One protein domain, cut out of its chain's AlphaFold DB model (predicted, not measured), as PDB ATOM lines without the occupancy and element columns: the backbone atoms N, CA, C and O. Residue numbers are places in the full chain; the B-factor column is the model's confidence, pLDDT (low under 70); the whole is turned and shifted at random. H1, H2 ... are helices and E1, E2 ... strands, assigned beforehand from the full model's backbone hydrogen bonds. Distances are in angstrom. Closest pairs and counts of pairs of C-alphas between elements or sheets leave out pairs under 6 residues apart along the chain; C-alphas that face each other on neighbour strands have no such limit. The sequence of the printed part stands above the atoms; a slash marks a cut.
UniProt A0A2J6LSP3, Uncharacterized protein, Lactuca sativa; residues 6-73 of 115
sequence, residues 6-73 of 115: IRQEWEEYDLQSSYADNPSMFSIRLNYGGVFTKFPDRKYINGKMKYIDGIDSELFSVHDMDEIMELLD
ATOM      1  N   ILE A   6      82.645  92.343 229.069       93.75
ATOM      2  CA  ILE A   6      81.504  91.843 228.294       93.75
ATOM      3  C   ILE A   6      82.040  91.034 227.107       93.75
ATOM      4  O   ILE A   6      82.774  91.562 226.271       93.75
ATOM      5  N   ARG A   7      81.653  89.760 227.016       94.56
ATOM      6  CA  ARG A   7      82.041  88.864 225.922       94.56
ATOM      7  C   ARG A   7      81.409  89.292 224.601       94.56
ATOM      8  O   ARG A   7      80.213  89.610 224.541       94.56
ATOM      9  N   GLN A   8      82.185  89.235 223.522       91.25
ATOM     10  CA  GLN A   8      81.648  89.435 222.176       91.25
ATOM     11  C   GLN A   8      80.824  88.217 221.726       91.25
ATOM     12  O   GLN A   8      81.075  87.091 222.138       91.25
ATOM     13  N   GLU A   9      79.813  88.420 220.875       85.00
ATOM     14  CA  GLU A   9      78.825  87.368 220.537       85.00
ATOM     15  C   GLU A   9      79.424  86.140 219.843       85.00
ATOM     16  O   GLU A   9      78.878  85.047 219.950       85.00
ATOM     17  N   TRP A  10      80.552  86.326 219.164       86.81
ATOM     18  CA  TRP A  10      81.236  85.295 218.382       86.81
ATOM     19  C   TRP A  10      82.520  84.801 219.048       86.81
ATOM     20  O   TRP A  10      83.272  84.038 218.450       86.81
ATOM     21  N   GLU A  11      82.802  85.273 220.261       89.81
ATOM     22  CA  GLU A  11      83.990  84.886 221.006       89.81
ATOM     23  C   GLU A  11      83.725  83.568 221.736       89.81
ATOM     24  O   GLU A  11      82.855  83.467 222.607       89.81
ATOM     25  N   GLU A  12      84.502  82.547 221.387       87.25
ATOM     26  CA  GLU A  12      84.608  81.354 222.213       87.25
ATOM     27  C   GLU A  12      85.480  81.670 223.426       87.25
ATOM     28  O   GLU A  12      86.573  82.221 223.305       87.25
ATOM     29  N   TYR A  13      84.989  81.313 224.611       86.44
ATOM     30  CA  TYR A  13      85.718  81.513 225.852       86.44
ATOM     31  C   TYR A  13      85.748  80.208 226.634       86.44
ATOM     32  O   TYR A  13      84.720  79.742 227.137       86.44
ATOM     33  N   ASP A  14      86.935  79.611 226.706       89.19
ATOM     34  CA  ASP A  14      87.169  78.390 227.462       89.19
ATOM     35  C   ASP A  14      87.286  78.717 228.953       89.19
ATOM     36  O   ASP A  14      88.343  79.109 229.455       89.19
ATOM     37  N   LEU A  15      86.166  78.554 229.655       85.50
ATOM     38  CA  LEU A  15      86.066  78.766 231.096       85.50
ATOM     39  C   LEU A  15      86.989  77.831 231.875       85.50
ATOM     40  O   LEU A  15      87.568  78.245 232.876       85.50
ATOM     41  N   GLN A  16      87.137  76.587 231.414       85.88
ATOM     42  CA  GLN A  16      87.899  75.583 232.139       85.88
ATOM     43  C   GLN A  16      89.375  75.947 232.128       85.88
ATOM     44  O   GLN A  16      89.988  76.019 233.186       85.88
ATOM     45  N   SER A  17      89.931  76.246 230.955       89.69
ATOM     46  CA  SER A  17      91.329  76.671 230.861       89.69
ATOM     47  C   SER A  17      91.562  78.040 231.502       89.69
ATOM     48  O   SER A  17      92.620  78.267 232.080       89.69
ATOM     49  N   SER A  18      90.581  78.949 231.436       87.38
ATOM     50  CA  SER A  18      90.730  80.303 231.988       87.38
ATOM     51  C   SER A  18      90.702  80.336 233.517       87.38
ATOM     52  O   SER A  18      91.396  81.161 234.112       87.38
ATOM     53  N   TYR A  19      89.908  79.472 234.159       92.50
ATOM     54  CA  TYR A  19      89.661  79.518 235.607       92.50
ATOM     55  C   TYR A  19      90.162  78.291 236.377       92.50
ATOM     56  O   TYR A  19      90.002  78.263 237.593       92.50
ATOM     57  N   ALA A  20      90.800  77.310 235.722       91.12
ATOM     58  CA  ALA A  20      91.263  76.063 236.352       91.12
ATOM     59  C   ALA A  20      92.002  76.272 237.687       91.12
ATOM     60  O   ALA A  20      91.737  75.557 238.651       91.12
ATOM     61  N   ASP A  21      92.889  77.267 237.742       92.69
ATOM     62  CA  ASP A  21      93.731  77.540 238.911       92.69
ATOM     63  C   ASP A  21      93.161  78.627 239.840       92.69
ATOM     64  O   ASP A  21      93.749  78.929 240.879       92.69
ATOM     65  N   ASN A  22      92.020  79.226 239.485       90.94
ATOM     66  CA  ASN A  22      91.428  80.362 240.190       90.94
ATOM     67  C   ASN A  22      89.971  80.054 240.572       90.94
ATOM     68  O   ASN A  22      89.053  80.446 239.854       90.94
ATOM     69  N   PRO A  23      89.727  79.370 241.707       91.69
ATOM     70  CA  PRO A  23      88.388  78.911 242.079       91.69
ATOM     71  C   PRO A  23      87.412  80.043 242.434       91.69
ATOM     72  O   PRO A  23      86.207  79.807 242.453       91.69
ATOM     73  N   SER A  24      87.910  81.250 242.724       93.06
ATOM     74  CA  SER A  24      87.079  82.437 242.945       93.06
ATOM     75  C   SER A  24      86.624  83.099 241.641       93.06
ATOM     76  O   SER A  24      85.735  83.945 241.661       93.06
ATOM     77  N   MET A  25      87.194  82.716 240.492       94.00
ATOM     78  CA  MET A  25      86.849  83.309 239.204       94.00
ATOM     79  C   MET A  25      85.610  82.652 238.596       94.00
ATOM     80  O   MET A  25      85.475  81.428 238.566       94.00
ATOM     81  N   PHE A  26      84.709  83.469 238.063       93.38
ATOM     82  CA  PHE A  26      83.493  83.016 237.406       93.38
ATOM     83  C   PHE A  26      83.037  83.967 236.294       93.38
ATOM     84  O   PHE A  26      83.535  85.083 236.125       93.38
ATOM     85  N   SER A  27      82.049  83.492 235.537       94.56
ATOM     86  CA  SER A  27      81.346  84.269 234.519       94.56
ATOM     87  C   SER A  27      79.861  84.361 234.839       94.56
ATOM     88  O   SER A  27      79.257  83.414 235.351       94.56
ATOM     89  N   ILE A  28      79.239  85.476 234.469       94.62
ATOM     90  CA  ILE A  28      77.798  85.700 234.601       94.62
ATOM     91  C   ILE A  28      77.147  85.624 233.225       94.62
ATOM     92  O   ILE A  28      77.566  86.294 232.286       94.62
ATOM     93  N   ARG A  29      76.057  84.858 233.114       95.12
ATOM     94  CA  ARG A  29      75.119  84.960 231.989       95.12
ATOM     95  C   ARG A  29      74.007  85.942 232.348       95.12
ATOM     96  O   ARG A  29      73.099  85.589 233.100       95.12
ATOM     97  N   LEU A  30      74.054  87.145 231.791       94.31
ATOM     98  CA  LEU A  30      73.139  88.235 232.116       94.31
ATOM     99  C   LEU A  30      72.053  88.381 231.046       94.31
ATOM    100  O   LEU A  30      72.358  88.539 229.865       94.31
ATOM    101  N   ASN A  31      70.785  88.355 231.465       93.50
ATOM    102  CA  ASN A  31      69.646  88.716 230.619       93.50
ATOM    103  C   ASN A  31      69.189  90.134 230.981       93.50
ATOM    104  O   ASN A  31      68.960  90.403 232.159       93.50
ATOM    105  N   TYR A  32      69.050  91.020 229.994       92.50
ATOM    106  CA  TYR A  32      68.789  92.448 230.214       92.50
ATOM    107  C   TYR A  32      67.928  93.080 229.109       92.50
ATOM    108  O   TYR A  32      67.721  92.488 228.049       92.50
ATOM    109  N   GLY A  33      67.402  94.284 229.360       91.19
ATOM    110  CA  GLY A  33      66.618  95.068 228.390       91.19
ATOM    111  C   GLY A  33      65.247  94.487 228.003       91.19
ATOM    112  O   GLY A  33      64.585  95.022 227.122       91.19
ATOM    113  N   GLY A  34      64.826  93.386 228.625       92.19
ATOM    114  CA  GLY A  34      63.524  92.748 228.434       92.19
ATOM    115  C   GLY A  34      62.532  93.037 229.559       92.19
ATOM    116  O   GLY A  34      62.807  93.779 230.500       92.19
ATOM    117  N   VAL A  35      61.368  92.393 229.483       93.56
ATOM    118  CA  VAL A  35      60.271  92.554 230.446       93.56
ATOM    119  C   VAL A  35      59.740  91.199 230.903       93.56
ATOM    120  O   VAL A  35      59.729  90.226 230.148       93.56
ATOM    121  N   PHE A  36      59.273  91.132 232.147       95.75
ATOM    122  CA  PHE A  36      58.572  89.960 232.661       95.75
ATOM    123  C   PHE A  36      57.079  89.999 232.306       95.75
ATOM    124  O   PHE A  36      56.410  91.011 232.512       95.75
ATOM    125  N   THR A  37      56.525  88.884 231.825       95.94
ATOM    126  CA  THR A  37      55.071  88.729 231.642       95.94
ATOM    127  C   THR A  37      54.330  88.689 232.987       95.94
ATOM    128  O   THR A  37      54.914  88.491 234.058       95.94
ATOM    129  N   LYS A  38      53.006  88.883 232.952       94.50
ATOM    130  CA  LYS A  38      52.155  88.816 234.150       94.50
ATOM    131  C   LYS A  38      52.021  87.373 234.668       94.50
ATOM    132  O   LYS A  38      52.159  86.415 233.915       94.50
ATOM    133  N   PHE A  39      51.744  87.244 235.966       91.94
ATOM    134  CA  PHE A  39      51.394  85.977 236.628       91.94
ATOM    135  C   PHE A  39      50.123  85.358 235.995       91.94
ATOM    136  O   PHE A  39      49.273  86.135 235.547       91.94
ATOM    137  N   PRO A  40      49.932  84.020 235.975       90.56
ATOM    138  CA  PRO A  40      50.760  82.952 236.566       90.56
ATOM    139  C   PRO A  40      52.016  82.576 235.775       90.56
ATOM    140  O   PRO A  40      53.021  82.203 236.375       90.56
ATOM    141  N   ASP A  41      52.020  82.766 234.460       92.62
ATOM    142  CA  ASP A  41      53.090  82.276 233.585       92.62
ATOM    143  C   ASP A  41      54.154  83.345 233.315       92.62
ATOM    144  O   ASP A  41      54.350  83.795 232.179       92.62
ATOM    145  N   ARG A  42      54.844  83.780 234.380       95.31
ATOM    146  CA  ARG A  42      55.900  84.798 234.288       95.31
ATOM    147  C   ARG A  42      57.096  84.268 233.490       95.31
ATOM    148  O   ARG A  42      57.752  83.308 233.882       95.31
ATOM    149  N   LYS A  43      57.410  84.946 232.392       95.06
ATOM    150  CA  LYS A  43      58.532  84.684 231.487       95.06
ATOM    151  C   LYS A  43      59.257  85.988 231.208       95.06
ATOM    152  O   LYS A  43      58.618  87.035 231.140       95.06
ATOM    153  N   TYR A  44      60.570  85.918 231.030       94.56
ATOM    154  CA  TYR A  44      61.356  87.043 230.539       94.56
ATOM    155  C   TYR A  44      61.299  87.054 229.012       94.56
ATOM    156  O   TYR A  44      61.673  86.067 228.379       94.56
ATOM    157  N   ILE A  45      60.779  88.127 228.428       95.19
ATOM    158  CA  ILE A  45      60.586  88.255 226.981       95.19
ATOM    159  C   ILE A  45      61.232  89.535 226.461       95.19
ATOM    160  O   ILE A  45      61.440  90.487 227.213       95.19
ATOM    161  N   ASN A  46      61.530  89.549 225.161       93.44
ATOM    162  CA  ASN A  46      62.104  90.688 224.432       93.44
ATOM    163  C   ASN A  46      63.428  91.226 225.009       93.44
ATOM    164  O   ASN A  46      63.811  92.350 224.710       93.44
ATOM    165  N   GLY A  47      64.118  90.439 225.835       92.56
ATOM    166  CA  GLY A  47      65.428  90.793 226.365       92.56
ATOM    167  C   GLY A  47      66.574  90.322 225.481       92.56
ATOM    168  O   GLY A  47      66.408  89.480 224.596       92.56
ATOM    169  N   LYS A  48      67.754  90.860 225.763       93.38
ATOM    170  CA  LYS A  48      69.043  90.434 225.217       93.38
ATOM    171  C   LYS A  48      69.774  89.588 226.255       93.38
ATOM    172  O   LYS A  48      69.418  89.588 227.435       93.38
ATOM    173  N   MET A  49      70.806  88.875 225.813       93.56
ATOM    174  CA  MET A  49      71.667  88.080 226.682       93.56
ATOM    175  C   MET A  49      73.134  88.354 226.352       93.56
ATOM    176  O   MET A  49      73.503  88.393 225.177       93.56
ATOM    177  N   LYS A  50      73.955  88.550 227.385       95.19
ATOM    178  CA  LYS A  50      75.416  88.673 227.284       95.19
ATOM    179  C   LYS A  50      76.096  87.828 228.354       95.19
ATOM    180  O   LYS A  50      75.504  87.523 229.391       95.19
ATOM    181  N   TYR A  51      77.349  87.476 228.093       95.81
ATOM    182  CA  TYR A  51      78.237  86.904 229.096       95.81
ATOM    183  C   TYR A  51      79.180  87.982 229.614       95.81
ATOM    184  O   TYR A  51      79.710  88.763 228.824       95.81
ATOM    185  N   ILE A  52      79.368  88.012 230.928       95.19
ATOM    186  CA  ILE A  52      80.384  88.815 231.602       95.19
ATOM    187  C   ILE A  52      81.423  87.846 232.144       95.19
ATOM    188  O   ILE A  52      81.073  86.951 232.910       95.19
ATOM    189  N   ASP A  53      82.671  88.003 231.728       95.06
ATOM    190  CA  ASP A  53      83.774  87.115 232.087       95.06
ATOM    191  C   ASP A  53      84.786  87.829 232.970       95.06
ATOM    192  O   ASP A  53      84.960  89.039 232.860       95.06
ATOM    193  N   GLY A  54      85.519  87.064 233.775       92.81
ATOM    194  CA  GLY A  54      86.665  87.550 234.543       92.81
ATOM    195  C   GLY A  54      86.281  88.129 235.898       92.81
ATOM    196  O   GLY A  54      86.985  88.995 236.409       92.81
ATOM    197  N   ILE A  55      85.154  87.689 236.460       93.81
ATOM    198  CA  ILE A  55      84.678  88.171 237.752       93.81
ATOM    199  C   ILE A  55      85.313  87.333 238.858       93.81
ATOM    200  O   ILE A  55      85.226  86.113 238.817       93.81
ATOM    201  N   ASP A  56      85.908  87.990 239.848       93.62
ATOM    202  CA  ASP A  56      86.443  87.359 241.057       93.62
ATOM    203  C   ASP A  56      85.430  87.499 242.202       93.62
ATOM    204  O   ASP A  56      85.056  88.617 242.557       93.62
ATOM    205  N   SER A  57      84.978  86.392 242.791       92.75
ATOM    206  CA  SER A  57      83.962  86.373 243.852       92.75
ATOM    207  C   SER A  57      84.373  87.111 245.117       92.75
ATOM    208  O   SER A  57      83.502  87.592 245.836       92.75
ATOM    209  N   GLU A  58      85.672  87.219 245.385       92.25
ATOM    210  CA  GLU A  58      86.185  87.921 246.565       92.25
ATOM    211  C   GLU A  58      86.198  89.446 246.378       92.25
ATOM    212  O   GLU A  58      86.249  90.197 247.353       92.25
ATOM    213  N   LEU A  59      86.158  89.915 245.127       90.75
ATOM    214  CA  LEU A  59      86.217  91.337 244.775       90.75
ATOM    215  C   LEU A  59      84.904  91.869 244.199       90.75
ATOM    216  O   LEU A  59      84.690  93.080 244.196       90.75
ATOM    217  N   PHE A  60      84.043  90.981 243.707       91.50
ATOM    218  CA  PHE A  60      82.793  91.330 243.057       91.50
ATOM    219  C   PHE A  60      81.833  92.052 244.002       91.50
ATOM    220  O   PHE A  60      81.537  91.593 245.110       91.50
ATOM    221  N   SER A  61      81.295  93.169 243.530       92.44
ATOM    222  CA  SER A  61      80.393  94.027 244.285       92.44
ATOM    223  C   SER A  61      79.208  94.495 243.441       92.44
ATOM    224  O   SER A  61      79.159  94.330 242.224       92.44
ATOM    225  N   VAL A  62      78.228  95.128 244.090       91.19
ATOM    226  CA  VAL A  62      77.096  95.745 243.380       91.19
ATOM    227  C   VAL A  62      77.542  96.873 242.443       91.19
ATOM    228  O   VAL A  62      76.931  97.058 241.399       91.19
ATOM    229  N   HIS A  63      78.641  97.564 242.758       91.81
ATOM    230  CA  HIS A  63      79.171  98.634 241.911       91.81
ATOM    231  C   HIS A  63      79.650  98.110 240.554       91.81
ATOM    232  O   HIS A  63      79.452  98.774 239.543       91.81
ATOM    233  N   ASP A  64      80.198  96.891 240.521       92.12
ATOM    234  CA  ASP A  64      80.549  96.219 239.268       92.12
ATOM    235  C   ASP A  64      79.301  95.942 238.424       92.12
ATOM    236  O   ASP A  64      79.310  96.127 237.211       92.12
ATOM    237  N   MET A  65      78.196  95.535 239.059       91.19
ATOM    238  CA  MET A  65      76.926  95.321 238.360       91.19
ATOM    239  C   MET A  65      76.317  96.618 237.838       91.19
ATOM    240  O   MET A  65      75.770  96.608 236.736       91.19
ATOM    241  N   ASP A  66      76.413  97.713 238.591       91.12
ATOM    242  CA  ASP A  66      75.951  99.027 238.140       91.12
ATOM    243  C   ASP A  66      76.722  99.464 236.883       91.12
ATOM    244  O   ASP A  66      76.104  99.826 235.880       91.12
ATOM    245  N   GLU A  67      78.052  99.322 236.886       91.62
ATOM    246  CA  GLU A  67      78.908  99.632 235.733       91.62
ATOM    247  C   GLU A  67      78.614  98.710 234.531       91.62
ATOM    248  O   GLU A  67      78.495  99.180 233.397       91.62
ATOM    249  N   ILE A  68      78.404  97.404 234.756       92.19
ATOM    250  CA  ILE A  68      77.974  96.464 233.704       92.19
ATOM    251  C   ILE A  68      76.640  96.912 233.088       92.19
ATOM    252  O   ILE A  68      76.482  96.883 231.867       92.19
ATOM    253  N   MET A  69      75.664  97.295 233.910       90.81
ATOM    254  CA  MET A  69      74.334  97.692 233.437       90.81
ATOM    255  C   MET A  69      74.356  99.031 232.691       90.81
ATOM    256  O   MET A  69      73.600  99.192 231.727       90.81
ATOM    257  N   GLU A  70      75.228  99.959 233.092       89.94
ATOM    258  CA  GLU A  70      75.479 101.215 232.381       89.94
ATOM    259  C   GLU A  70      76.099 100.953 231.001       89.94
ATOM    260  O   GLU A  70      75.573 101.428 229.997       89.94
ATOM    261  N   LEU A  71      77.130 100.102 230.912       90.06
ATOM    262  CA  LEU A  71      77.768  99.734 229.636       90.06
ATOM    263  C   LEU A  71      76.846  98.986 228.667       90.06
ATOM    264  O   LEU A  71      77.070  98.999 227.456       90.06
ATOM    265  N   LEU A  72      75.839  98.283 229.182       89.06
ATOM    266  CA  LEU A  72      74.849  97.580 228.367       89.06
ATOM    267  C   LEU A  72      73.697  98.487 227.908       89.06
ATOM    268  O   LEU A  72      72.724  97.969 227.347       89.06
ATOM    269  N   ASP A  73      73.789  99.800 228.154       79.19
ATOM    270  CA  ASP A  73      72.758 100.808 227.880       79.19
ATOM    271  C   ASP A  73      71.391 100.426 228.484       79.19
ATOM    272  O   ASP A  73      70.330 100.689 227.914       79.19
TER     273      ASP A  73
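This is residues 6 to 73 of the 115 residues of an uncharacterized protein of Lactuca sativa (UniProt A0A2J6LSP3). A long two-stranded hairpin of E1 and E2 makes a ribbon along the longest axis, and its long link, residues 33 to 47, carries the ribbon further at one end. The short helix H1 sits near the other end of the ribbon, where E1 begins, and the longer H2 lies to the opposite side. The printed part has 68 residues, with two named helices and two named strands in the order H1, E1, E2, H2; the sheet, E1 - E2, is antiparallel. The class is mixed, helices and strands, with under half of the residues in named elements. The whole is loose, with a radius of gyration of the C-alphas of 14.4 A, and elongated, spanning 43 by 27 by 25 A.

H1 is residues 15 to 19, with C-alpha 15 at (86.066, 78.766, 231.096). E1 is residues 25 to 32, 22.1 A long. E2 is residues 48 to 56, 23.7 A long, and bends by 53 degrees at residue 53. H2 is residues 62 to 71, 14.3 A long, with C-alpha 71 at (77.768, 99.734, 229.636).

The hairpin E1 and E2 is antiparallel at 158 degrees; N 28 and O 52 are 2.8 A apart and N 50 and O 30 2.9 A, within hydrogen-bond range. In its link, residues 35 to 36 pair with 44 to 45, antiparallel. The closest C-alphas of H1 and E1 are those of Tyr 19 and Met 25, 5.9 A. H1 and E2 are near each other, with 5 pairs of C-alphas within 10 A. E1 and H2 are only just apart, at 8.3 A; H1 and H2 are apart. In H1 and H2 every O i to N i+4 pair is within hydrogen-bond range.

The C-alphas farthest apart, of Asp 21 and Pro 40, are 43.4 A apart. The printed part has no cut. The link E1 to E2 is long, 15 residues; those from H1 to E1 and from E2 to H2 are tight. Mean pLDDT of the printed part is 91.9, and no printed residue is under 70.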